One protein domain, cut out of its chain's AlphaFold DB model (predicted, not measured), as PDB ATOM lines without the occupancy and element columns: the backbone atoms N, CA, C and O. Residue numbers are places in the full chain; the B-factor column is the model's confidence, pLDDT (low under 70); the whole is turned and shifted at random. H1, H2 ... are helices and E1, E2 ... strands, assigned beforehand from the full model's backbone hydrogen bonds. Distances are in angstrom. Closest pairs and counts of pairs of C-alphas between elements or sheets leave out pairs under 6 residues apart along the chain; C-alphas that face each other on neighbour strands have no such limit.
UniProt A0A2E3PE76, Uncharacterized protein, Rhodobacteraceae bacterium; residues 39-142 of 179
ATOM      1  N   ALA A  39     123.844 155.721 150.581       88.62
ATOM      2  CA  ALA A  39     122.484 155.189 150.493       88.62
ATOM      3  C   ALA A  39     121.683 155.687 149.263       88.62
ATOM      4  O   ALA A  39     120.966 154.875 148.674       88.62
ATOM      5  N   PRO A  40     121.816 156.951 148.798       90.88
ATOM      6  CA  PRO A  40     121.163 157.393 147.565       90.88
ATOM      7  C   PRO A  40     121.600 156.630 146.311       90.88
ATOM      8  O   PRO A  40     120.765 156.353 145.456       90.88
ATOM      9  N   VAL A  41     122.878 156.254 146.218       86.06
ATOM     10  CA  VAL A  41     123.414 155.485 145.084       86.06
ATOM     11  C   VAL A  41     122.842 154.066 145.093       86.06
ATOM     12  O   VAL A  41     122.389 153.579 144.059       86.06
ATOM     13  N   LEU A  42     122.772 153.432 146.269       84.25
ATOM     14  CA  LEU A  42     122.153 152.108 146.422       84.25
ATOM     15  C   LEU A  42     120.664 152.122 146.075       84.25
ATOM     16  O   LEU A  42     120.187 151.229 145.378       84.25
ATOM     17  N   ALA A  43     119.931 153.137 146.537       89.75
ATOM     18  CA  ALA A  43     118.513 153.281 146.224       89.75
ATOM     19  C   ALA A  43     118.288 153.438 144.716       89.75
ATOM     20  O   ALA A  43     117.396 152.796 144.166       89.75
ATOM     21  N   GLN A  44     119.102 154.261 144.044       88.19
ATOM     22  CA  GLN A  44     119.011 154.456 142.595       88.19
ATOM     23  C   GLN A  44     119.242 153.151 141.843       88.19
ATOM     24  O   GLN A  44     118.400 152.780 141.031       88.19
ATOM     25  N   ALA A  45     120.312 152.422 142.169       80.56
ATOM     26  CA  ALA A  45     120.565 151.112 141.581       80.56
ATOM     27  C   ALA A  45     119.350 150.187 141.766       80.56
ATOM     28  O   ALA A  45     118.776 149.712 140.791       80.56
ATOM     29  N   LEU A  46     118.877 150.001 143.000       81.94
ATOM     30  CA  LEU A  46     117.741 149.115 143.280       81.94
ATOM     31  C   LEU A  46     116.444 149.527 142.567       81.94
ATOM     32  O   LEU A  46     115.629 148.662 142.250       81.94
ATOM     33  N   THR A  47     116.238 150.816 142.296       86.88
ATOM     34  CA  THR A  47     115.105 151.273 141.485       86.88
ATOM     35  C   THR A  47     115.285 150.994 139.999       86.88
ATOM     36  O   THR A  47     114.336 150.513 139.388       86.88
ATOM     37  N   GLU A  48     116.469 151.226 139.430       81.94
ATOM     38  CA  GLU A  48     116.756 150.924 138.017       81.94
ATOM     39  C   GLU A  48     116.656 149.421 137.709       81.94
ATOM     40  O   GLU A  48     116.210 149.029 136.633       81.94
ATOM     41  N   PHE A  49     117.034 148.568 138.666       73.38
ATOM     42  CA  PHE A  49     116.973 147.108 138.515       73.38
ATOM     43  C   PHE A  49     115.668 146.480 139.021       73.38
ATOM     44  O   PHE A  49     115.434 145.291 138.801       73.38
ATOM     45  N   GLY A  50     114.838 147.246 139.727       77.88
ATOM     46  CA  GLY A  50     113.547 146.802 140.237       77.88
ATOM     47  C   GLY A  50     112.423 146.905 139.197       77.88
ATOM     48  O   GLY A  50     112.664 147.071 138.000       77.88
ATOM     49  N   PRO A  51     111.157 146.818 139.641       81.06
ATOM     50  CA  PRO A  51     110.006 147.128 138.802       81.06
ATOM     51  C   PRO A  51     110.152 148.485 138.104       81.06
ATOM     52  O   PRO A  51     110.407 149.503 138.748       81.06
ATOM     53  N   ALA A  52     109.942 148.502 136.787       85.50
ATOM     54  CA  ALA A  52     109.965 149.730 136.004       85.50
ATOM     55  C   ALA A  52     108.854 150.702 136.440       85.50
ATOM     56  O   ALA A  52     107.822 150.307 136.985       85.50
ATOM     57  N   GLY A  53     109.041 151.986 136.127       91.56
ATOM     58  CA  GLY A  53     108.032 153.013 136.384       91.56
ATOM     59  C   GLY A  53     108.154 153.687 137.747       91.56
ATOM     60  O   GLY A  53     107.213 154.360 138.158       91.56
ATOM     61  N   PHE A  54     109.294 153.558 138.422       94.25
ATOM     62  CA  PHE A  54     109.598 154.265 139.662       94.25
ATOM     63  C   PHE A  54     110.872 155.094 139.517       94.25
ATOM     64  O   PHE A  54     111.751 154.774 138.724       94.25
ATOM     65  N   GLN A  55     110.970 156.165 140.298       95.12
ATOM     66  CA  GLN A  55     112.173 156.983 140.408       95.12
ATOM     67  C   GLN A  55     112.411 157.358 141.865       95.12
ATOM     68  O   GLN A  55     111.501 157.850 142.529       95.12
ATOM     69  N   VAL A  56     113.635 157.168 142.357       96.25
ATOM     70  CA  VAL A  56     114.002 157.505 143.739       96.25
ATOM     71  C   VAL A  56     113.808 158.993 144.018       96.25
ATOM     72  O   VAL A  56     114.209 159.848 143.227       96.25
ATOM     73  N   ILE A  57     113.233 159.294 145.177       97.31
ATOM     74  CA  ILE A  57     113.160 160.646 145.727       97.31
ATOM     75  C   ILE A  57     114.444 160.881 146.528       97.31
ATOM     76  O   ILE A  57     114.579 160.420 147.659       97.31
ATOM     77  N   THR A  58     115.421 161.562 145.924       94.56
ATOM     78  CA  THR A  58     116.698 161.897 146.584       94.56
ATOM     79  C   THR A  58     116.642 163.209 147.358       94.56
ATOM     80  O   THR A  58     117.369 163.367 148.333       94.56
ATOM     81  N   ASP A  59     115.775 164.128 146.934       96.56
ATOM     82  CA  ASP A  59     115.519 165.413 147.581       96.56
ATOM     83  C   ASP A  59     114.019 165.516 147.917       96.56
ATOM     84  O   ASP A  59     113.205 165.819 147.037       96.56
ATOM     85  N   PRO A  60     113.629 165.212 149.171       97.12
ATOM     86  CA  PRO A  60     112.236 165.295 149.597       97.12
ATOM     87  C   PRO A  60     111.641 166.699 149.488       97.12
ATOM     88  O   PRO A  60     110.468 166.823 149.146       97.12
ATOM     89  N   ALA A  61     112.438 167.749 149.721       97.06
ATOM     90  CA  ALA A  61     111.957 169.127 149.670       97.06
ATOM     91  C   ALA A  61     111.638 169.537 148.227       97.06
ATOM     92  O   ALA A  61     110.557 170.062 147.957       97.06
ATOM     93  N   ALA A  62     112.526 169.212 147.283       97.00
ATOM     94  CA  ALA A  62     112.267 169.446 145.864       97.00
ATOM     95  C   ALA A  62     111.072 168.619 145.349       97.00
ATOM     96  O   ALA A  62     110.291 169.096 144.521       97.00
ATOM     97  N   PHE A  63     110.901 167.385 145.839       97.31
ATOM     98  CA  PHE A  63     109.728 166.571 145.512       97.31
ATOM     99  C   PHE A  63     108.428 167.196 146.034       97.31
ATOM    100  O   PHE A  63     107.461 167.297 145.278       97.31
ATOM    101  N   GLU A  64     108.405 167.634 147.293       97.25
ATOM    102  CA  GLU A  64     107.256 168.303 147.899       97.25
ATOM    103  C   GLU A  64     106.885 169.586 147.146       97.25
ATOM    104  O   GLU A  64     105.717 169.786 146.804       97.25
ATOM    105  N   GLU A  65     107.868 170.431 146.833       97.25
ATOM    106  CA  GLU A  65     107.658 171.662 146.067       97.25
ATOM    107  C   GLU A  65     107.046 171.365 144.692       97.25
ATOM    108  O   GLU A  65     106.040 171.973 144.308       97.25
ATOM    109  N   ALA A  66     107.595 170.385 143.968       95.56
ATOM    110  CA  ALA A  66     107.083 169.982 142.662       95.56
ATOM    111  C   ALA A  66     105.659 169.408 142.752       95.56
ATOM    112  O   ALA A  66     104.812 169.726 141.910       95.56
ATOM    113  N   PHE A  67     105.371 168.596 143.775       95.31
ATOM    114  CA  PHE A  67     104.039 168.032 144.001       95.31
ATOM    115  C   PHE A  67     103.018 169.135 144.284       95.31
ATOM    116  O   PHE A  67     101.978 169.196 143.629       95.31
ATOM    117  N   ARG A  68     103.322 170.040 145.223       94.31
ATOM    118  CA  ARG A  68     102.442 171.161 145.591       94.31
ATOM    119  C   ARG A  68     102.226 172.119 144.424       94.31
ATOM    120  O   ARG A  68     101.103 172.564 144.214       94.31
ATOM    121  N   THR A  69     103.267 172.390 143.638       94.56
ATOM    122  CA  THR A  69     103.172 173.227 142.432       94.56
ATOM    123  C   THR A  69     102.244 172.602 141.397       94.56
ATOM    124  O   THR A  69     101.370 173.285 140.865       94.56
ATOM    125  N   ARG A  70     102.378 171.292 141.142       92.62
ATOM    126  CA  ARG A  70     101.469 170.573 140.242       92.62
ATOM    127  C   ARG A  70     100.035 170.606 140.764       92.62
ATOM    128  O   ARG A  70      99.139 170.942 140.001       92.62
ATOM    129  N   LEU A  71      99.833 170.317 142.049       91.75
ATOM    130  CA  LEU A  71      98.514 170.316 142.682       91.75
ATOM    131  C   LEU A  71      97.825 171.689 142.592       91.75
ATOM    132  O   LEU A  71      96.642 171.757 142.281       91.75
ATOM    133  N   ALA A  72      98.562 172.775 142.834       91.00
ATOM    134  CA  ALA A  72      98.045 174.142 142.745       91.00
ATOM    135  C   ALA A  72      97.686 174.561 141.308       91.00
ATOM    136  O   ALA A  72      96.864 175.455 141.121       91.00
ATOM    137  N   GLY A  73      98.299 173.929 140.303       90.19
ATOM    138  CA  GLY A  73      97.979 174.143 138.892       90.19
ATOM    139  C   GLY A  73      96.735 173.395 138.400       90.19
ATOM    140  O   GLY A  73      96.300 173.641 137.279       90.19
ATOM    141  N   GLU A  74      96.163 172.484 139.195       91.19
ATOM    142  CA  GLU A  74      94.964 171.724 138.822       91.19
ATOM    143  C   GLU A  74      93.684 172.508 139.172       91.19
ATOM    144  O   GLU A  74      93.502 172.911 140.319       91.19
ATOM    145  N   ASP A  75      92.758 172.681 138.215       87.88
ATOM    146  CA  ASP A  75      91.491 173.399 138.447       87.88
ATOM    147  C   ASP A  75      90.589 172.607 139.400       87.88
ATOM    148  O   ASP A  75      90.118 171.524 139.041       87.88
ATOM    149  N   PRO A  76      90.284 173.115 140.604       85.94
ATOM    150  CA  PRO A  76      89.574 172.335 141.590       85.94
ATOM    151  C   PRO A  76      88.146 171.934 141.183       85.94
ATOM    152  O   PRO A  76      87.629 170.958 141.737       85.94
ATOM    153  N   ASN A  77      87.551 172.649 140.225       85.38
ATOM    154  CA  ASN A  77      86.193 172.440 139.723       85.38
ATOM    155  C   ASN A  77      86.143 171.655 138.406       85.38
ATOM    156  O   ASN A  77      85.051 171.334 137.934       85.38
ATOM    157  N   GLU A  78      87.293 171.341 137.802       84.44
ATOM    158  CA  GLU A  78      87.313 170.546 136.578       84.44
ATOM    159  C   GLU A  78      86.712 169.155 136.865       84.44
ATOM    160  O   GLU A  78      87.123 168.498 137.830       84.44
ATOM    161  N   PRO A  79      85.730 168.691 136.072       84.31
ATOM    162  CA  PRO A  79      85.136 167.376 136.264       84.31
ATOM    163  C   PRO A  79      86.152 166.267 135.982       84.31
ATOM    164  O   PRO A  79      87.055 166.421 135.159       84.31
ATOM    165  N   TRP A  80      85.975 165.114 136.631       84.69
ATOM    166  CA  TRP A  80      86.789 163.934 136.346       84.69
ATOM    167  C   TRP A  80      86.655 163.515 134.877       84.69
ATOM    168  O   TRP A  80      85.555 163.499 134.313       84.69
ATOM    169  N   ARG A  81      87.780 163.149 134.258       84.50
ATOM    170  CA  ARG A  81      87.844 162.686 132.869       84.50
ATOM    171  C   ARG A  81      88.744 161.465 132.767       84.50
ATOM    172  O   ARG A  81      89.883 161.481 133.228       84.50
ATOM    173  N   GLU A  82      88.254 160.432 132.092       84.00
ATOM    174  CA  GLU A  82      89.037 159.229 131.824       84.00
ATOM    175  C   GLU A  82      90.324 159.572 131.055       84.00
ATOM    176  O   GLU A  82      90.316 160.356 130.104       84.00
ATOM    177  N   GLY A  83      91.447 158.997 131.491       83.00
ATOM    178  CA  GLY A  83      92.764 159.215 130.887       83.00
ATOM    179  C   GLY A  83      93.474 160.507 131.311       83.00
ATOM    180  O   GLY A  83      94.641 160.683 130.959       83.00
ATOM    181  N   MET A  84      92.831 161.385 132.089       86.19
ATOM    182  CA  MET A  84      93.468 162.577 132.653       86.19
ATOM    183  C   MET A  84      93.852 162.327 134.115       86.19
ATOM    184  O   MET A  84      92.994 162.253 134.984       86.19
ATOM    185  N   MET A  85      95.152 162.193 134.395       86.56
ATOM    186  CA  MET A  85      95.641 162.000 135.765       86.56
ATOM    187  C   MET A  85      95.829 163.323 136.497       86.56
ATOM    188  O   MET A  85      96.709 164.119 136.147       86.56
ATOM    189  N   ARG A  86      95.071 163.484 137.577       89.56
ATOM    190  CA  ARG A  86      95.137 164.629 138.479       89.56
ATOM    191  C   ARG A  86      95.546 164.165 139.867       89.56
ATOM    192  O   ARG A  86      95.006 163.185 140.371       89.56
ATOM    193  N   LEU A  87      96.489 164.857 140.493       89.31
ATOM    194  CA  LEU A  87      96.918 164.545 141.856       89.31
ATOM    195  C   LEU A  87      95.757 164.681 142.848       89.31
ATOM    196  O   LEU A  87      95.652 163.877 143.777       89.31
ATOM    197  N   ARG A  88      94.847 165.640 142.614       87.19
ATOM    198  CA  ARG A  88      93.643 165.825 143.441       87.19
ATOM    199  C   ARG A  88      92.731 164.593 143.492       87.19
ATOM    200  O   ARG A  88      92.043 164.428 144.493       87.19
ATOM    201  N   ASP A  89      92.760 163.723 142.482       87.31
ATOM    202  CA  ASP A  89      91.931 162.507 142.449       87.31
ATOM    203  C   ASP A  89      92.477 161.386 143.356       87.31
ATOM    204  O   ASP A  89      91.753 160.445 143.678       87.31
ATOM    205  N   PHE A  90      93.746 161.471 143.773       88.38
ATOM    206  CA  PHE A  90      94.404 160.453 144.601       88.38
ATOM    207  C   PHE A  90      94.566 160.879 146.060       88.38
ATOM    208  O   PHE A  90      94.465 160.045 146.958       88.38
ATOM    209  N   GLY A  91      94.834 162.164 146.293       89.00
ATOM    210  CA  GLY A  91      95.127 162.701 147.618       89.00
ATOM    211  C   GLY A  91      96.562 163.201 147.775       89.00
ATOM    212  O   GLY A  91      97.383 163.155 146.859       89.00
ATOM    213  N   ILE A  92      96.839 163.725 148.963       92.56
ATOM    214  CA  ILE A  92      98.082 164.379 149.351       92.56
ATOM    215  C   ILE A  92      98.805 163.477 150.361       92.56
ATOM    216  O   ILE A  92      98.209 163.132 151.389       92.56
ATOM    217  N   PRO A  93     100.063 163.084 150.099       94.38
ATOM    218  CA  PRO A  93     100.858 162.324 151.057       94.38
ATOM    219  C   PRO A  93     101.272 163.196 152.246       94.38
ATOM    220  O   PRO A  93     101.420 164.415 152.116       94.38
ATOM    221  N   ASP A  94     101.544 162.571 153.389       94.81
ATOM    222  CA  ASP A  94     102.279 163.243 154.458       94.81
ATOM    223  C   ASP A  94     103.763 163.359 154.068       94.81
ATOM    224  O   ASP A  94     104.535 162.400 154.138       94.81
ATOM    225  N   PHE A  95     104.173 164.552 153.632       94.81
ATOM    226  CA  PHE A  95     105.558 164.820 153.235       94.81
ATOM    227  C   PHE A  95     106.554 164.684 154.390       94.81
ATOM    228  O   PHE A  95     107.735 164.461 154.132       94.81
ATOM    229  N   THR A  96     106.106 164.758 155.650       94.69
ATOM    230  CA  THR A  96     106.996 164.586 156.809       94.69
ATOM    231  C   THR A  96     107.492 163.149 156.961       94.69
ATOM    232  O   THR A  96     108.532 162.921 157.582       94.69
ATOM    233  N   GLU A  97     106.810 162.179 156.341       94.31
ATOM    234  CA  GLU A  97     107.281 160.797 156.284       94.31
ATOM    235  C   GLU A  97     108.398 160.590 155.253       94.31
ATOM    236  O   GLU A  97     109.196 159.658 155.394       94.31
ATOM    237  N   ILE A  98     108.467 161.433 154.217       96.50
ATOM    238  CA  ILE A  98     109.369 161.261 153.077       96.50
ATOM    239  C   ILE A  98     110.756 161.788 153.443       96.50
ATOM    240  O   ILE A  98     110.978 162.986 153.601       96.50
ATOM    241  N   ALA A  99     111.717 160.875 153.535       96.69
ATOM    242  CA  ALA A  99     113.094 161.176 153.911       96.69
ATOM    243  C   ALA A  99     114.082 160.794 152.797       96.69
ATOM    244  O   ALA A  99     113.767 159.933 151.967       96.69
ATOM    245  N   PRO A 100     115.299 161.375 152.786       96.31
ATOM    246  CA  PRO A 100     116.355 160.914 151.896       96.31
ATOM    247  C   PRO A 100     116.673 159.431 152.147       96.31
ATOM    248  O   PRO A 100     116.511 158.957 153.279       96.31
ATOM    249  N   PRO A 101     117.159 158.695 151.130       95.94
ATOM    250  CA  PRO A 101     117.571 157.308 151.296       95.94
ATOM    251  C   PRO A 101     118.562 157.147 152.450       95.94
ATOM    252  O   PRO A 101     119.547 157.885 152.539       95.94
ATOM    253  N   LYS A 102     118.318 156.166 153.318       94.00
ATOM    254  CA  LYS A 102     119.158 155.895 154.489       94.00
ATOM    255  C   LYS A 102     119.272 154.404 154.766       94.00
ATOM    256  O   LYS A 102     118.364 153.637 154.461       94.00
ATOM    257  N   ILE A 103     120.387 154.016 155.371       88.81
ATOM    258  CA  ILE A 103     120.595 152.666 155.891       88.81
ATOM    259  C   ILE A 103     120.396 152.705 157.404       88.81
ATOM    260  O   ILE A 103     121.065 153.471 158.094       88.81
ATOM    261  N   GLU A 104     119.492 151.873 157.910       88.94
ATOM    262  CA  GLU A 104     119.224 151.692 159.339       88.94
ATOM    263  C   GLU A 104     119.252 150.196 159.653       88.94
ATOM    264  O   GLU A 104     118.542 149.425 159.009       88.94
ATOM    265  N   ASP A 105     120.102 149.778 160.596       85.44
ATOM    266  CA  ASP A 105     120.217 148.385 161.058       85.44
ATOM    267  C   ASP A 105     120.328 147.353 159.919       85.44
ATOM    268  O   ASP A 105     119.650 146.325 159.897       85.44
ATOM    269  N   GLY A 106     121.159 147.653 158.916       79.50
ATOM    270  CA  GLY A 106     121.331 146.776 157.758       79.50
ATOM    271  C   GLY A 106     120.102 146.714 156.847       79.50
ATOM    272  O   GLY A 106     119.925 145.740 156.125       79.50
ATOM    273  N   THR A 107     119.233 147.723 156.866       86.31
ATOM    274  CA  THR A 107     118.098 147.867 155.950       86.31
ATOM    275  C   THR A 107     118.168 149.218 155.255       86.31
ATOM    276  O   THR A 107     118.181 150.262 155.905       86.31
ATOM    277  N   LEU A 108     118.180 149.215 153.923       88.81
ATOM    278  CA  LEU A 108     117.998 150.427 153.138       88.81
ATOM    279  C   LEU A 108     116.517 150.804 153.139       88.81
ATOM    280  O   LEU A 108     115.666 150.035 152.685       88.81
ATOM    281  N   VAL A 109     116.215 152.004 153.620       93.94
ATOM    282  CA  VAL A 109     114.889 152.615 153.558       93.94
ATOM    283  C   VAL A 109     114.964 153.804 152.618       93.94
ATOM    284  O   VAL A 109     115.791 154.698 152.799       93.94
ATOM    285  N   TYR A 110     114.095 153.824 151.615       95.94
ATOM    286  CA  TYR A 110     114.016 154.928 150.668       95.94
ATOM    287  C   TYR A 110     112.596 155.101 150.140       95.94
ATOM    288  O   TYR A 110     111.728 154.245 150.327       95.94
ATOM    289  N   PHE A 111     112.374 156.235 149.487       97.62
ATOM    290  CA  PHE A 111     111.112 156.571 148.853       97.62
ATOM    291  C   PHE A 111     111.325 156.722 147.354       97.62
ATOM    292  O   PHE A 111     112.378 157.181 146.904       97.62
ATOM    293  N   ALA A 112     110.322 156.340 146.578       97.06
ATOM    294  CA  ALA A 112     110.310 156.515 145.138       97.06
ATOM    295  C   ALA A 112     108.965 157.077 144.696       97.06
ATOM    296  O   ALA A 112     107.929 156.749 145.267       97.06
ATOM    297  N   ARG A 113     108.974 157.907 143.659       96.56
ATOM    298  CA  ARG A 113     107.757 158.332 142.974       96.56
ATOM    299  C   ARG A 113     107.447 157.366 141.843       96.56
ATOM    300  O   ARG A 113     108.340 157.024 141.066       96.56
ATOM    301  N   ALA A 114     106.193 156.958 141.718       95.12
ATOM    302  CA  ALA A 114     105.737 156.278 140.517       95.12
ATOM    303  C   ALA A 114     105.668 157.285 139.358       95.12
ATOM    304  O   ALA A 114     105.094 158.364 139.484       95.12
ATOM    305  N   LEU A 115     106.245 156.939 138.211       93.12
ATOM    306  CA  LEU A 115     106.280 157.791 137.020       93.12
ATOM    307  C   LEU A 115     104.904 157.936 136.365       93.12
ATOM    308  O   LEU A 115     104.649 158.938 135.704       93.12
ATOM    309  N   PHE A 116     104.021 156.953 136.560       90.69
ATOM    310  CA  PHE A 116     102.668 156.981 136.013       90.69
ATOM    311  C   PHE A 116     101.810 158.059 136.691       90.69
ATOM    312  O   PHE A 116     101.386 159.003 136.035       90.69
ATOM    313  N   ASN A 117     101.597 157.963 138.006       89.56
ATOM    314  CA  ASN A 117     100.685 158.846 138.749       89.56
ATOM    315  C   ASN A 117     101.390 159.931 139.582       89.56
ATOM    316  O   ASN A 117     100.729 160.836 140.082       89.56
ATOM    317  N   GLY A 118     102.716 159.881 139.719       92.25
ATOM    318  CA  GLY A 118     103.489 160.828 140.525       92.25
ATOM    319  C   GLY A 118     103.408 160.598 142.037       92.25
ATOM    320  O   GLY A 118     103.975 161.395 142.784       92.25
ATOM    321  N   LEU A 119     102.729 159.543 142.497       95.25
ATOM    322  CA  LEU A 119     102.540 159.278 143.922       95.25
ATOM    323  C   LEU A 119     103.802 158.686 144.557       95.25
ATOM    324  O   LEU A 119     104.515 157.917 143.901       95.25
ATOM    325  N   PRO A 120     104.084 159.020 145.827       97.00
ATOM    326  CA  PRO A 120     105.204 158.449 146.554       97.00
ATOM    327  C   PRO A 120     104.886 157.049 147.089       97.00
ATOM    328  O   PRO A 120     103.779 156.748 147.540       97.00
ATOM    329  N   TYR A 121     105.913 156.212 147.081       97.19
ATOM    330  CA  TYR A 121     105.932 154.864 147.623       97.19
ATOM    331  C   TYR A 121     107.146 154.717 148.535       97.19
ATOM    332  O   TYR A 121     108.214 155.270 148.261       97.19
ATOM    333  N   ARG A 122     106.992 153.941 149.605       96.62
ATOM    334  CA  ARG A 122     108.068 153.558 150.514       96.62
ATOM    335  C   ARG A 122     108.589 152.176 150.171       96.62
ATOM    336  O   ARG A 122     107.816 151.246 149.943       96.62
ATOM    337  N   THR A 123     109.900 152.035 150.286       93.19
ATOM    338  CA  THR A 123     110.600 150.778 150.066       93.19
ATOM    339  C   THR A 123     111.545 150.488 151.222       93.19
ATOM    340  O   THR A 123     112.181 151.390 151.777       93.19
ATOM    341  N   LYS A 124     111.621 149.210 151.603       91.75
ATOM    342  CA  LYS A 124     112.563 148.696 152.601       91.75
ATOM    343  C   LYS A 124     113.248 147.459 152.039       91.75
ATOM    344  O   LYS A 124     112.563 146.501 151.689       91.75
ATOM    345  N   VAL A 125     114.574 147.477 151.980       84.62
ATOM    346  CA  VAL A 125     115.384 146.363 151.475       84.62
ATOM    347  C   VAL A 125     116.410 145.993 152.531       84.62
ATOM    348  O   VAL A 125     117.295 146.785 152.846       84.62
ATOM    349  N   THR A 126     116.285 144.798 153.107       80.94
ATOM    350  CA  THR A 126     117.301 144.268 154.021       80.94
ATOM    351  C   THR A 126     118.562 143.931 153.234       80.94
ATOM    352  O   THR A 126     118.522 143.164 152.270       80.94
ATOM    353  N   LEU A 127     119.679 144.513 153.654       69.62
ATOM    354  CA  LEU A 127     120.996 144.300 153.075       69.62
ATOM    355  C   LEU A 127     121.426 142.843 153.329       69.62
ATOM    356  O   LEU A 127     121.214 142.314 154.416       69.62
ATOM    357  N   GLY A 128     121.971 142.173 152.311       54.97
ATOM    358  CA  GLY A 128     122.391 140.763 152.384       54.97
ATOM    359  C   GLY A 128     121.321 139.723 152.020       54.97
ATOM    360  O   GLY A 128     121.604 138.527 152.028       54.97
ATOM    361  N   ARG A 129     120.096 140.129 151.649       53.81
ATOM    362  CA  ARG A 129     119.087 139.211 151.097       53.81
ATOM    363  C   ARG A 129     118.770 139.581 149.652       53.81
ATOM    364  O   ARG A 129     118.355 140.703 149.385       53.81
ATOM    365  N   VAL A 130     118.910 138.624 148.734       48.75
ATOM    366  CA  VAL A 130     118.344 138.743 147.384       48.75
ATOM    367  C   VAL A 130     116.828 138.681 147.547       48.75
ATOM    368  O   VAL A 130     116.280 137.648 147.936       48.75
ATOM    369  N   GLY A 131     116.156 139.810 147.369       54.84
ATOM    370  CA  GLY A 131     114.716 139.911 147.562       54.84
ATOM    371  C   GLY A 131     114.108 140.932 146.620       54.84
ATOM    372  O   GLY A 131     114.729 141.952 146.320       54.84
ATOM    373  N   ASP A 132     112.889 140.642 146.168       65.69
ATOM    374  CA  ASP A 132     112.115 141.526 145.310       65.69
ATOM    375  C   ASP A 132     111.881 142.876 145.994       65.69
ATOM    376  O   ASP A 132     111.349 142.970 147.107       65.69
ATOM    377  N   VAL A 133     112.270 143.944 145.305       78.56
ATOM    378  CA  VAL A 133     112.005 145.312 145.740       78.56
ATOM    379  C   VAL A 133     110.497 145.548 145.687       78.56
ATOM    380  O   VAL A 133     109.895 145.576 144.615       78.56
ATOM    381  N   THR A 134     109.880 145.729 146.854       87.56
ATOM    382  CA  THR A 134     108.445 146.011 146.967       87.56
ATOM    383  C   THR A 134     108.219 147.485 147.278       87.56
ATOM    384  O   THR A 134     108.724 147.996 148.278       87.56
ATOM    385  N   TYR A 135     107.418 148.148 146.444       92.12
ATOM    386  CA  TYR A 135     106.996 149.534 146.626       92.12
ATOM    387  C   TYR A 135     105.621 149.572 147.291       92.12
ATOM    388  O   TYR A 135     104.627 149.149 146.701       92.12
ATOM    389  N   LEU A 136     105.557 150.087 148.518       94.19
ATOM    390  CA  LEU A 136     104.312 150.233 149.270       94.19
ATOM    391  C   LEU A 136     103.802 151.674 149.155       94.19
ATOM    392  O   LEU A 136     104.581 152.589 149.424       94.19
ATOM    393  N   PRO A 137     102.542 151.908 148.751       94.19
ATOM    394  CA  PRO A 137     102.007 153.263 148.658       94.19
ATOM    395  C   PRO A 137     101.990 153.925 150.039       94.19
ATOM    396  O   PRO A 137     101.773 153.248 151.048       94.19
ATOM    397  N   LEU A 138     102.216 155.239 150.079       94.69
ATOM    398  CA  LEU A 138     101.986 156.015 151.298       94.69
ATOM    399  C   LEU A 138     100.493 156.218 151.545       94.69
ATOM    400  O   LEU A 138      99.686 156.187 150.613       94.69
ATOM    401  N   GLU A 139     100.141 156.451 152.806       92.69
ATOM    402  CA  GLU A 139      98.805 156.921 153.149       92.69
ATOM    403  C   GLU A 139      98.586 158.320 152.561       92.69
ATOM    404  O   GLU A 139      99.476 159.175 152.580       92.69
ATOM    405  N   LEU A 140      97.396 158.537 152.000       92.75
ATOM    406  CA  LEU A 140      97.022 159.786 151.348       92.75
ATOM    407  C   LEU A 140      95.830 160.401 152.068       92.75
ATOM    408  O   LEU A 140      94.872 159.716 152.430       92.75
ATOM    409  N   THR A 141      95.877 161.716 152.224       90.25
ATOM    410  CA  THR A 141      94.764 162.514 152.738       90.25
ATOM    411  C   THR A 141      94.019 163.182 151.584       90.25
ATOM    412  O   THR A 141      94.646 163.568 150.597       90.25
ATOM    413  N   PRO A 142      92.686 163.331 151.650       85.38
ATOM    414  CA  PRO A 142      91.954 164.073 150.629       85.38
ATOM    415  C   PRO A 142      92.499 165.503 150.493       85.38
ATOM    416  O   PRO A 142      92.843 166.118 151.509       85.38
TER     417      PRO A 142
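This is residues 39 to 142 of the 179 residues of an uncharacterized protein of Rhodobacteraceae bacterium (UniProt A0A2E3PE76). What shape? H1 covers one face of a strongly twisted antiparallel sheet, E1 to E4; H2 and residues 73 to 77 reach to the far end. What size? The 104 printed residues are compact, radius of gyration of the C-alphas 14.8 A, spanning 50 by 25 by 20 A. Under half are in named elements, H1 E1 H2 E2 E3 E4, class mixed.

Which helices? H1, residues 39 to 49, is on the sheet at a height of 7.3 A. In H1 and H2, residues 60 to 72, every O i to N i+4 pair is within hydrogen-bond range. Which strands pair? E3, residues 107 to 114, is antiparallel to E1, residues 54 to 56, E2, residues 102 to 104, and E4, residues 120 to 126. N 55 and O 113 are 2.9 A apart, N 102 and O 109 3.0 A, N 110 and O 123 3.1 A.

Which anchors? C-alpha 39 is at (122.484, 155.189, 150.493), C-alpha 126 at (117.301, 144.268, 154.021). What lengths? E3 is 21.5 A long.

Any cut? The printed part has no cut; H2 to E2 is a long link. Low pLDDT? Residues 127 to 132 are under 70.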